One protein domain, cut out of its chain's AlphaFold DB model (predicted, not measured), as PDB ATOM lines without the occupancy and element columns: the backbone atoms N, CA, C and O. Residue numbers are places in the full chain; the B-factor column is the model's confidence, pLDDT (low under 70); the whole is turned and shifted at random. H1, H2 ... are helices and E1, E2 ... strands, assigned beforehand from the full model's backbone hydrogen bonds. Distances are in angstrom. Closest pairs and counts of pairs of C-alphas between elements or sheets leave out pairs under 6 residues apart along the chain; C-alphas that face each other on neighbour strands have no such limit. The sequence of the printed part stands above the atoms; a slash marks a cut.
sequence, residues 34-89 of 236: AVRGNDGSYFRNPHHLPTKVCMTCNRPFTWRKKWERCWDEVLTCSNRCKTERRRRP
ATOM      1  N   ALA A  34     320.555 203.679 275.854       49.22
ATOM      2  CA  ALA A  34     320.162 204.574 276.933       49.22
ATOM      3  C   ALA A  34     318.810 205.231 276.603       49.22
ATOM      4  O   ALA A  34     318.732 206.377 276.161       49.22
ATOM      5  N   VAL A  35     317.713 204.501 276.823       54.91
ATOM      6  CA  VAL A  35     316.369 205.098 276.847       54.91
ATOM      7  C   VAL A  35     316.293 206.022 278.070       54.91
ATOM      8  O   VAL A  35     316.387 205.550 279.204       54.91
ATOM      9  N   ARG A  36     316.146 207.338 277.857       53.44
ATOM     10  CA  ARG A  36     315.970 208.318 278.946       53.44
ATOM     11  C   ARG A  36     314.673 207.996 279.699       53.44
ATOM     12  O   ARG A  36     313.589 208.068 279.125       53.44
ATOM     13  N   GLY A  37     314.780 207.616 280.971       56.53
ATOM     14  CA  GLY A  37     313.625 207.454 281.854       56.53
ATOM     15  C   GLY A  37     312.987 208.807 282.181       56.53
ATOM     16  O   GLY A  37     313.687 209.804 282.341       56.53
ATOM     17  N   ASN A  38     311.658 208.838 282.321       58.25
ATOM     18  CA  ASN A  38     310.891 210.048 282.657       58.25
ATOM     19  C   ASN A  38     311.172 210.589 284.083       58.25
ATOM     20  O   ASN A  38     310.616 211.602 284.484       58.25
ATOM     21  N   ASP A  39     311.995 209.892 284.872       59.53
ATOM     22  CA  ASP A  39     312.361 210.215 286.256       59.53
ATOM     23  C   ASP A  39     313.848 210.572 286.433       59.53
ATOM     24  O   ASP A  39     314.336 210.623 287.559       59.53
ATOM     25  N   GLY A  40     314.589 210.789 285.339       60.94
ATOM     26  CA  GLY A  40     316.015 211.139 285.394       60.94
ATOM     27  C   GLY A  40     316.931 210.005 285.872       60.94
ATOM     28  O   GLY A  40     318.139 210.205 285.988       60.94
ATOM     29  N   SER A  41     316.393 208.805 286.117       65.88
ATOM     30  CA  SER A  41     317.173 207.632 286.510       65.88
ATOM     31  C   SER A  41     317.683 206.869 285.280       65.88
ATOM     32  O   SER A  41     316.940 206.599 284.333       65.88
ATOM     33  N   TYR A  42     318.975 206.529 285.266       67.31
ATOM     34  CA  TYR A  42     319.576 205.743 284.186       67.31
ATOM     35  C   TYR A  42     319.138 204.276 284.310       67.31
ATOM     36  O   TYR A  42     319.411 203.610 285.312       67.31
ATOM     37  N   PHE A  43     318.440 203.770 283.296       76.19
ATOM     38  CA  PHE A  43     317.980 202.387 283.233       76.19
ATOM     39  C   PHE A  43     319.172 201.416 283.223       76.19
ATOM     40  O   PHE A  43     319.956 201.393 282.277       76.19
ATOM     41  N   ARG A  44     319.321 200.597 284.273       82.19
ATOM     42  CA  ARG A  44     320.378 199.575 284.348       82.19
ATOM     43  C   ARG A  44     319.898 198.271 283.711       82.19
ATOM     44  O   ARG A  44     318.938 197.671 284.195       82.19
ATOM     45  N   ASN A  45     320.603 197.809 282.678       84.38
ATOM     46  CA  ASN A  45     320.427 196.486 282.072       84.38
ATOM     47  C   ASN A  45     321.615 195.576 282.447       84.38
ATOM     48  O   ASN A  45     322.574 195.490 281.682       84.38
ATOM     49  N   PRO A  46     321.585 194.918 283.621       71.69
ATOM     50  CA  PRO A  46     322.755 194.245 284.188       71.69
ATOM     51  C   PRO A  46     323.283 193.025 283.411       71.69
ATOM     52  O   PRO A  46     324.299 192.477 283.812       71.69
ATOM     53  N   HIS A  47     322.651 192.598 282.311       80.75
ATOM     54  CA  HIS A  47     323.089 191.423 281.537       80.75
ATOM     55  C   HIS A  47     322.834 191.550 280.027       80.75
ATOM     56  O   HIS A  47     322.690 190.538 279.346       80.75
ATOM     57  N   HIS A  48     322.710 192.777 279.505       83.81
ATOM     58  CA  HIS A  48     322.390 193.032 278.088       83.81
ATOM     59  C   HIS A  48     321.160 192.246 277.594       83.81
ATOM     60  O   HIS A  48     321.080 191.807 276.450       83.81
ATOM     61  N   LEU A  49     320.181 192.064 278.481       89.94
ATOM     62  CA  LEU A  49     318.949 191.342 278.193       89.94
ATOM     63  C   LEU A  49     318.102 192.128 277.185       89.94
ATOM     64  O   LEU A  49     318.153 193.368 277.179       89.94
ATOM     65  N   PRO A  50     317.262 191.445 276.386       89.31
ATOM     66  CA  PRO A  50     316.360 192.136 275.481       89.31
ATOM     67  C   PRO A  50     315.461 193.084 276.281       89.31
ATOM     68  O   PRO A  50     314.916 192.732 277.334       89.31
ATOM     69  N   THR A  51     315.359 194.318 275.791       89.62
ATOM     70  CA  THR A  51     314.642 195.419 276.442       89.62
ATOM     71  C   THR A  51     313.442 195.815 275.592       89.62
ATOM     72  O   THR A  51     313.564 195.967 274.380       89.62
ATOM     73  N   LYS A  52     312.280 195.992 276.227       91.56
ATOM     74  CA  LYS A  52     311.054 196.529 275.614       91.56
ATOM     75  C   LYS A  52     310.586 197.761 276.387       91.56
ATOM     76  O   LYS A  52     310.931 197.936 277.556       91.56
ATOM     77  N   VAL A  53     309.793 198.621 275.752       92.19
ATOM     78  CA  VAL A  53     309.188 199.797 276.399       92.19
ATOM     79  C   VAL A  53     307.769 199.457 276.839       92.19
ATOM     80  O   VAL A  53     306.996 198.859 276.093       92.19
ATOM     81  N   CYS A  54     307.412 199.795 278.077       93.19
ATOM     82  CA  CYS A  54     306.065 199.540 278.577       93.19
ATOM     83  C   CYS A  54     305.053 200.512 277.964       93.19
ATOM     84  O   CYS A  54     305.164 201.705 278.202       93.19
ATOM     85  N   MET A  55     303.989 200.009 277.333       90.50
ATOM     86  CA  MET A  55     302.937 200.859 276.739       90.50
ATOM     87  C   MET A  55     302.152 201.723 277.744       90.50
ATOM     88  O   MET A  55     301.441 202.632 277.348       90.50
ATOM     89  N   THR A  56     302.204 201.407 279.041       91.19
ATOM     90  CA  THR A  56     301.408 202.107 280.066       91.19
ATOM     91  C   THR A  56     302.195 203.202 280.775       91.19
ATOM     92  O   THR A  56     301.644 204.248 281.085       91.19
ATOM     93  N   CYS A  57     303.467 202.952 281.093       90.19
ATOM     94  CA  CYS A  57     304.298 203.896 281.847       90.19
ATOM     95  C   CYS A  57     305.509 204.407 281.064       90.19
ATOM     96  O   CYS A  57     306.295 205.171 281.617       90.19
ATOM     97  N   ASN A  58     305.689 203.949 279.822       89.56
ATOM     98  CA  ASN A  58     306.790 204.294 278.918       89.56
ATOM     99  C   ASN A  58     308.192 204.061 279.499       89.56
ATOM    100  O   ASN A  58     309.184 204.564 278.984       89.56
ATOM    101  N   ARG A  59     308.298 203.257 280.564       88.50
ATOM    102  CA  ARG A  59     309.583 202.866 281.145       88.50
ATOM    103  C   ARG A  59     310.152 201.666 280.380       88.50
ATOM    104  O   ARG A  59     309.400 200.707 280.146       88.50
ATOM    105  N   PRO A  60     311.449 201.682 280.020       90.06
ATOM    106  CA  PRO A  60     312.126 200.499 279.505       90.06
ATOM    107  C   PRO A  60     312.138 199.400 280.576       90.06
ATOM    108  O   PRO A  60     312.202 199.675 281.778       90.06
ATOM    109  N   PHE A  61     312.031 198.144 280.159       92.38
ATOM    110  CA  PHE A  61     312.112 196.990 281.045       92.38
ATOM    111  C   PHE A  61     312.791 195.809 280.344       92.38
ATOM    112  O   PHE A  61     312.610 195.591 279.147       92.38
ATOM    113  N   THR A  62     313.582 195.051 281.102       93.62
ATOM    114  CA  THR A  62     314.319 193.877 280.621       93.62
ATOM    115  C   THR A  62     313.504 192.594 280.761       93.62
ATOM    116  O   THR A  62     312.566 192.521 281.564       93.62
ATOM    117  N   TRP A  63     313.888 191.562 280.005       91.94
ATOM    118  CA  TRP A  63     313.366 190.201 280.146       91.94
ATOM    119  C   TRP A  63     313.451 189.665 281.586       91.94
ATOM    120  O   TRP A  63     314.367 189.979 282.348       91.94
ATOM    121  N   ARG A  64     312.484 188.820 281.959       90.75
ATOM    122  CA  ARG A  64     312.418 188.124 283.253       90.75
ATOM    123  C   ARG A  64     312.101 186.655 283.022       90.75
ATOM    124  O   ARG A  64     311.272 186.353 282.172       90.75
ATOM    125  N   LYS A  65     312.618 185.767 283.879       91.19
ATOM    126  CA  LYS A  65     312.386 184.308 283.814       91.19
ATOM    127  C   LYS A  65     310.910 183.909 283.679       91.19
ATOM    128  O   LYS A  65     310.571 182.960 282.995       91.19
ATOM    129  N   LYS A  66     310.002 184.678 284.281       90.94
ATOM    130  CA  LYS A  66     308.552 184.449 284.185       90.94
ATOM    131  C   LYS A  66     307.986 184.584 282.755       90.94
ATOM    132  O   LYS A  66     306.898 184.081 282.498       90.94
ATOM    133  N   TRP A  67     308.675 185.288 281.859       92.69
ATOM    134  CA  TRP A  67     308.223 185.610 280.501       92.69
ATOM    135  C   TRP A  67     308.846 184.739 279.416       92.69
ATOM    136  O   TRP A  67     308.654 185.011 278.238       92.69
ATOM    137  N   GLU A  68     309.552 183.682 279.802       92.62
ATOM    138  CA  GLU A  68     310.200 182.743 278.886       92.62
ATOM    139  C   GLU A  68     309.278 182.250 277.758       92.62
ATOM    140  O   GLU A  68     309.706 182.174 276.616       92.62
ATOM    141  N   ARG A  69     307.996 181.998 278.051       92.38
ATOM    142  CA  ARG A  69     307.031 181.439 277.085       92.38
ATOM    143  C   ARG A  69     306.214 182.467 276.298       92.38
ATOM    144  O   ARG A  69     305.462 182.074 275.421       92.38
ATOM    145  N   CYS A  70     306.269 183.747 276.658       92.69
ATOM    146  CA  CYS A  70     305.362 184.759 276.099       92.69
ATOM    147  C   CYS A  70     306.009 186.135 275.926       92.69
ATOM    148  O   CYS A  70     305.308 187.143 275.896       92.69
ATOM    149  N   TRP A  71     307.342 186.203 275.841       91.69
ATOM    150  CA  TRP A  71     308.081 187.465 275.762       91.69
ATOM    151  C   TRP A  71     307.598 188.369 274.622       91.69
ATOM    152  O   TRP A  71     307.510 189.583 274.817       91.69
ATOM    153  N   ASP A  72     307.231 187.800 273.473       91.56
ATOM    154  CA  ASP A  72     306.746 188.544 272.305       91.56
ATOM    155  C   ASP A  72     305.420 189.265 272.560       91.56
ATOM    156  O   ASP A  72     305.270 190.421 272.169       91.56
ATOM    157  N   GLU A  73     304.540 188.664 273.358       92.06
ATOM    158  CA  GLU A  73     303.231 189.211 273.733       92.06
ATOM    159  C   GLU A  73     303.293 190.220 274.898       92.06
ATOM    160  O   GLU A  73     302.329 190.948 275.163       92.06
ATOM    161  N   VAL A  74     304.398 190.277 275.656       93.06
ATOM    162  CA  VAL A  74     304.494 191.163 276.830       93.06
ATOM    163  C   VAL A  74     304.688 192.622 276.412       93.06
ATOM    164  O   VAL A  74     305.777 193.050 276.039       93.06
ATOM    165  N   LEU A  75     303.638 193.423 276.613       92.06
ATOM    166  CA  LEU A  75     303.615 194.869 276.331       92.06
ATOM    167  C   LEU A  75     303.751 195.760 277.585       92.06
ATOM    168  O   LEU A  75     303.796 196.990 277.493       92.06
ATOM    169  N   THR A  76     303.756 195.172 278.788       93.81
ATOM    170  CA  THR A  76     303.733 195.924 280.058       93.81
ATOM    171  C   THR A  76     304.788 195.438 281.051       93.81
ATOM    172  O   THR A  76     305.014 194.240 281.186       93.81
ATOM    173  N   CYS A  77     305.413 196.362 281.791       91.81
ATOM    174  CA  CYS A  77     306.549 196.050 282.667       91.81
ATOM    175  C   CYS A  77     306.168 195.362 283.990       91.81
ATOM    176  O   CYS A  77     307.034 194.777 284.649       91.81
ATOM    177  N   SER A  78     304.905 195.469 284.420       90.00
ATOM    178  CA  SER A  78     304.440 195.021 285.737       90.00
ATOM    179  C   SER A  78     302.941 194.705 285.761       90.00
ATOM    180  O   SER A  78     302.165 195.204 284.943       90.00
ATOM    181  N   ASN A  79     302.510 193.936 286.769       91.38
ATOM    182  CA  ASN A  79     301.088 193.666 287.019       91.38
ATOM    183  C   ASN A  79     300.275 194.952 287.259       91.38
ATOM    184  O   ASN A  79     299.094 194.999 286.911       91.38
ATOM    185  N   ARG A  80     300.904 196.000 287.814       92.81
ATOM    186  CA  ARG A  80     300.276 197.316 288.002       92.81
ATOM    187  C   ARG A  80     299.890 197.925 286.656       92.81
ATOM    188  O   ARG A  80     298.724 198.239 286.457       92.81
ATOM    189  N   CYS A  81     300.834 198.010 285.717       93.25
ATOM    190  CA  CYS A  81     300.586 198.537 284.369       93.25
ATOM    191  C   CYS A  81     299.565 197.694 283.591       93.25
ATOM    192  O   CYS A  81     298.676 198.242 282.944       93.25
ATOM    193  N   LYS A  82     299.620 196.362 283.727       91.06
ATOM    194  CA  LYS A  82     298.614 195.462 283.142       91.06
ATOM    195  C   LYS A  82     297.200 195.738 283.671       91.06
ATOM    196  O   LYS A  82     296.243 195.667 282.909       91.06
ATOM    197  N   THR A  83     297.068 196.030 284.966       90.88
ATOM    198  CA  THR A  83     295.772 196.344 285.592       90.88
ATOM    199  C   THR A  83     295.281 197.730 285.184       90.88
ATOM    200  O   THR A  83     294.107 197.874 284.862       90.88
ATOM    201  N   GLU A  84     296.169 198.726 285.132       90.44
ATOM    202  CA  GLU A  84     295.832 200.092 284.711       90.44
ATOM    203  C   GLU A  84     295.309 200.129 283.269       90.44
ATOM    204  O   GLU A  84     294.248 200.689 283.018       90.44
ATOM    205  N   ARG A  85     295.976 199.424 282.343       87.62
ATOM    206  CA  ARG A  85     295.520 199.293 280.947       87.62
ATOM    207  C   ARG A  85     294.131 198.651 280.827       87.62
ATOM    208  O   ARG A  85     293.399 198.970 279.906       87.62
ATOM    209  N   ARG A  86     293.754 197.748 281.741       87.06
ATOM    210  CA  ARG A  86     292.400 197.155 281.766       87.06
ATOM    211  C   ARG A  86     291.341 198.098 282.334       87.06
ATOM    212  O   ARG A  86     290.171 197.917 282.034       87.06
ATOM    213  N   ARG A  87     291.735 199.039 283.197       85.94
ATOM    214  CA  ARG A  87     290.827 200.018 283.815       85.94
ATOM    215  C   ARG A  87     290.549 201.211 282.909       85.94
ATOM    216  O   ARG A  87     289.476 201.784 283.017       85.94
ATOM    217  N   ARG A  88     291.501 201.563 282.044       78.62
ATOM    218  CA  ARG A  88     291.359 202.594 281.013       78.62
ATOM    219  C   ARG A  88     291.332 201.927 279.636       78.62
ATOM    220  O   ARG A  88     292.379 201.889 278.984       78.62
ATOM    221  N   PRO A  89     290.207 201.317 279.219       67.12
ATOM    222  CA  PRO A  89     290.065 200.946 277.818       67.12
ATOM    223  C   PRO A  89     290.287 202.207 276.978       67.12
ATOM    224  O   PRO A  89     289.859 203.295 277.352       67.12
TER     225      PRO A  89
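What this domain is: This is residues 34 to 89 of the 236 residues of the protein "Hypothetical protein" of Noctiluca scintillans (UniProt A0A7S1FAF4). This model has little regular structure: a flat, loop-rich domain in which a small hairpin, E1 and E2, lies between a long unnamed opening stretch, residues 34 to 50, and one short helix, H1, at the opposite end. Residues 65 to 70 stick out as a free loop. The 56 printed residues hold E1, E2 and H1 in that order, a mixed class with 15 residues in named elements; the two-strand sheet is antiparallel. The whole is only just compact, close to loose, with a radius of gyration of the C-alphas of 11.8 A and spans of 32 by 30 by 14 A.

Where its parts are: E1, residues 51 to 53, begins at C-alpha 51 (314.642, 195.419, 276.442). E2 is residues 60 to 62. H1, residues 79 to 87, is 12.5 A long and ends at C-alpha 87 (290.827, 200.018, 283.815).

How they stand to each other: The hairpin strands E1 and E2 run antiparallel at 146 degrees, with N 61 and O 52 within hydrogen-bond range at 2.8 A. E1 and H1 are apart. In H1 every O i to N i+4 pair is within hydrogen-bond range.

The domain as a whole: The C-alphas farthest apart, of His 47 and Pro 89, are 34.6 A apart. The printed part has no cut. The link from E2 to H1 is long. Residues 34 to 42 and 89 have pLDDT under 70.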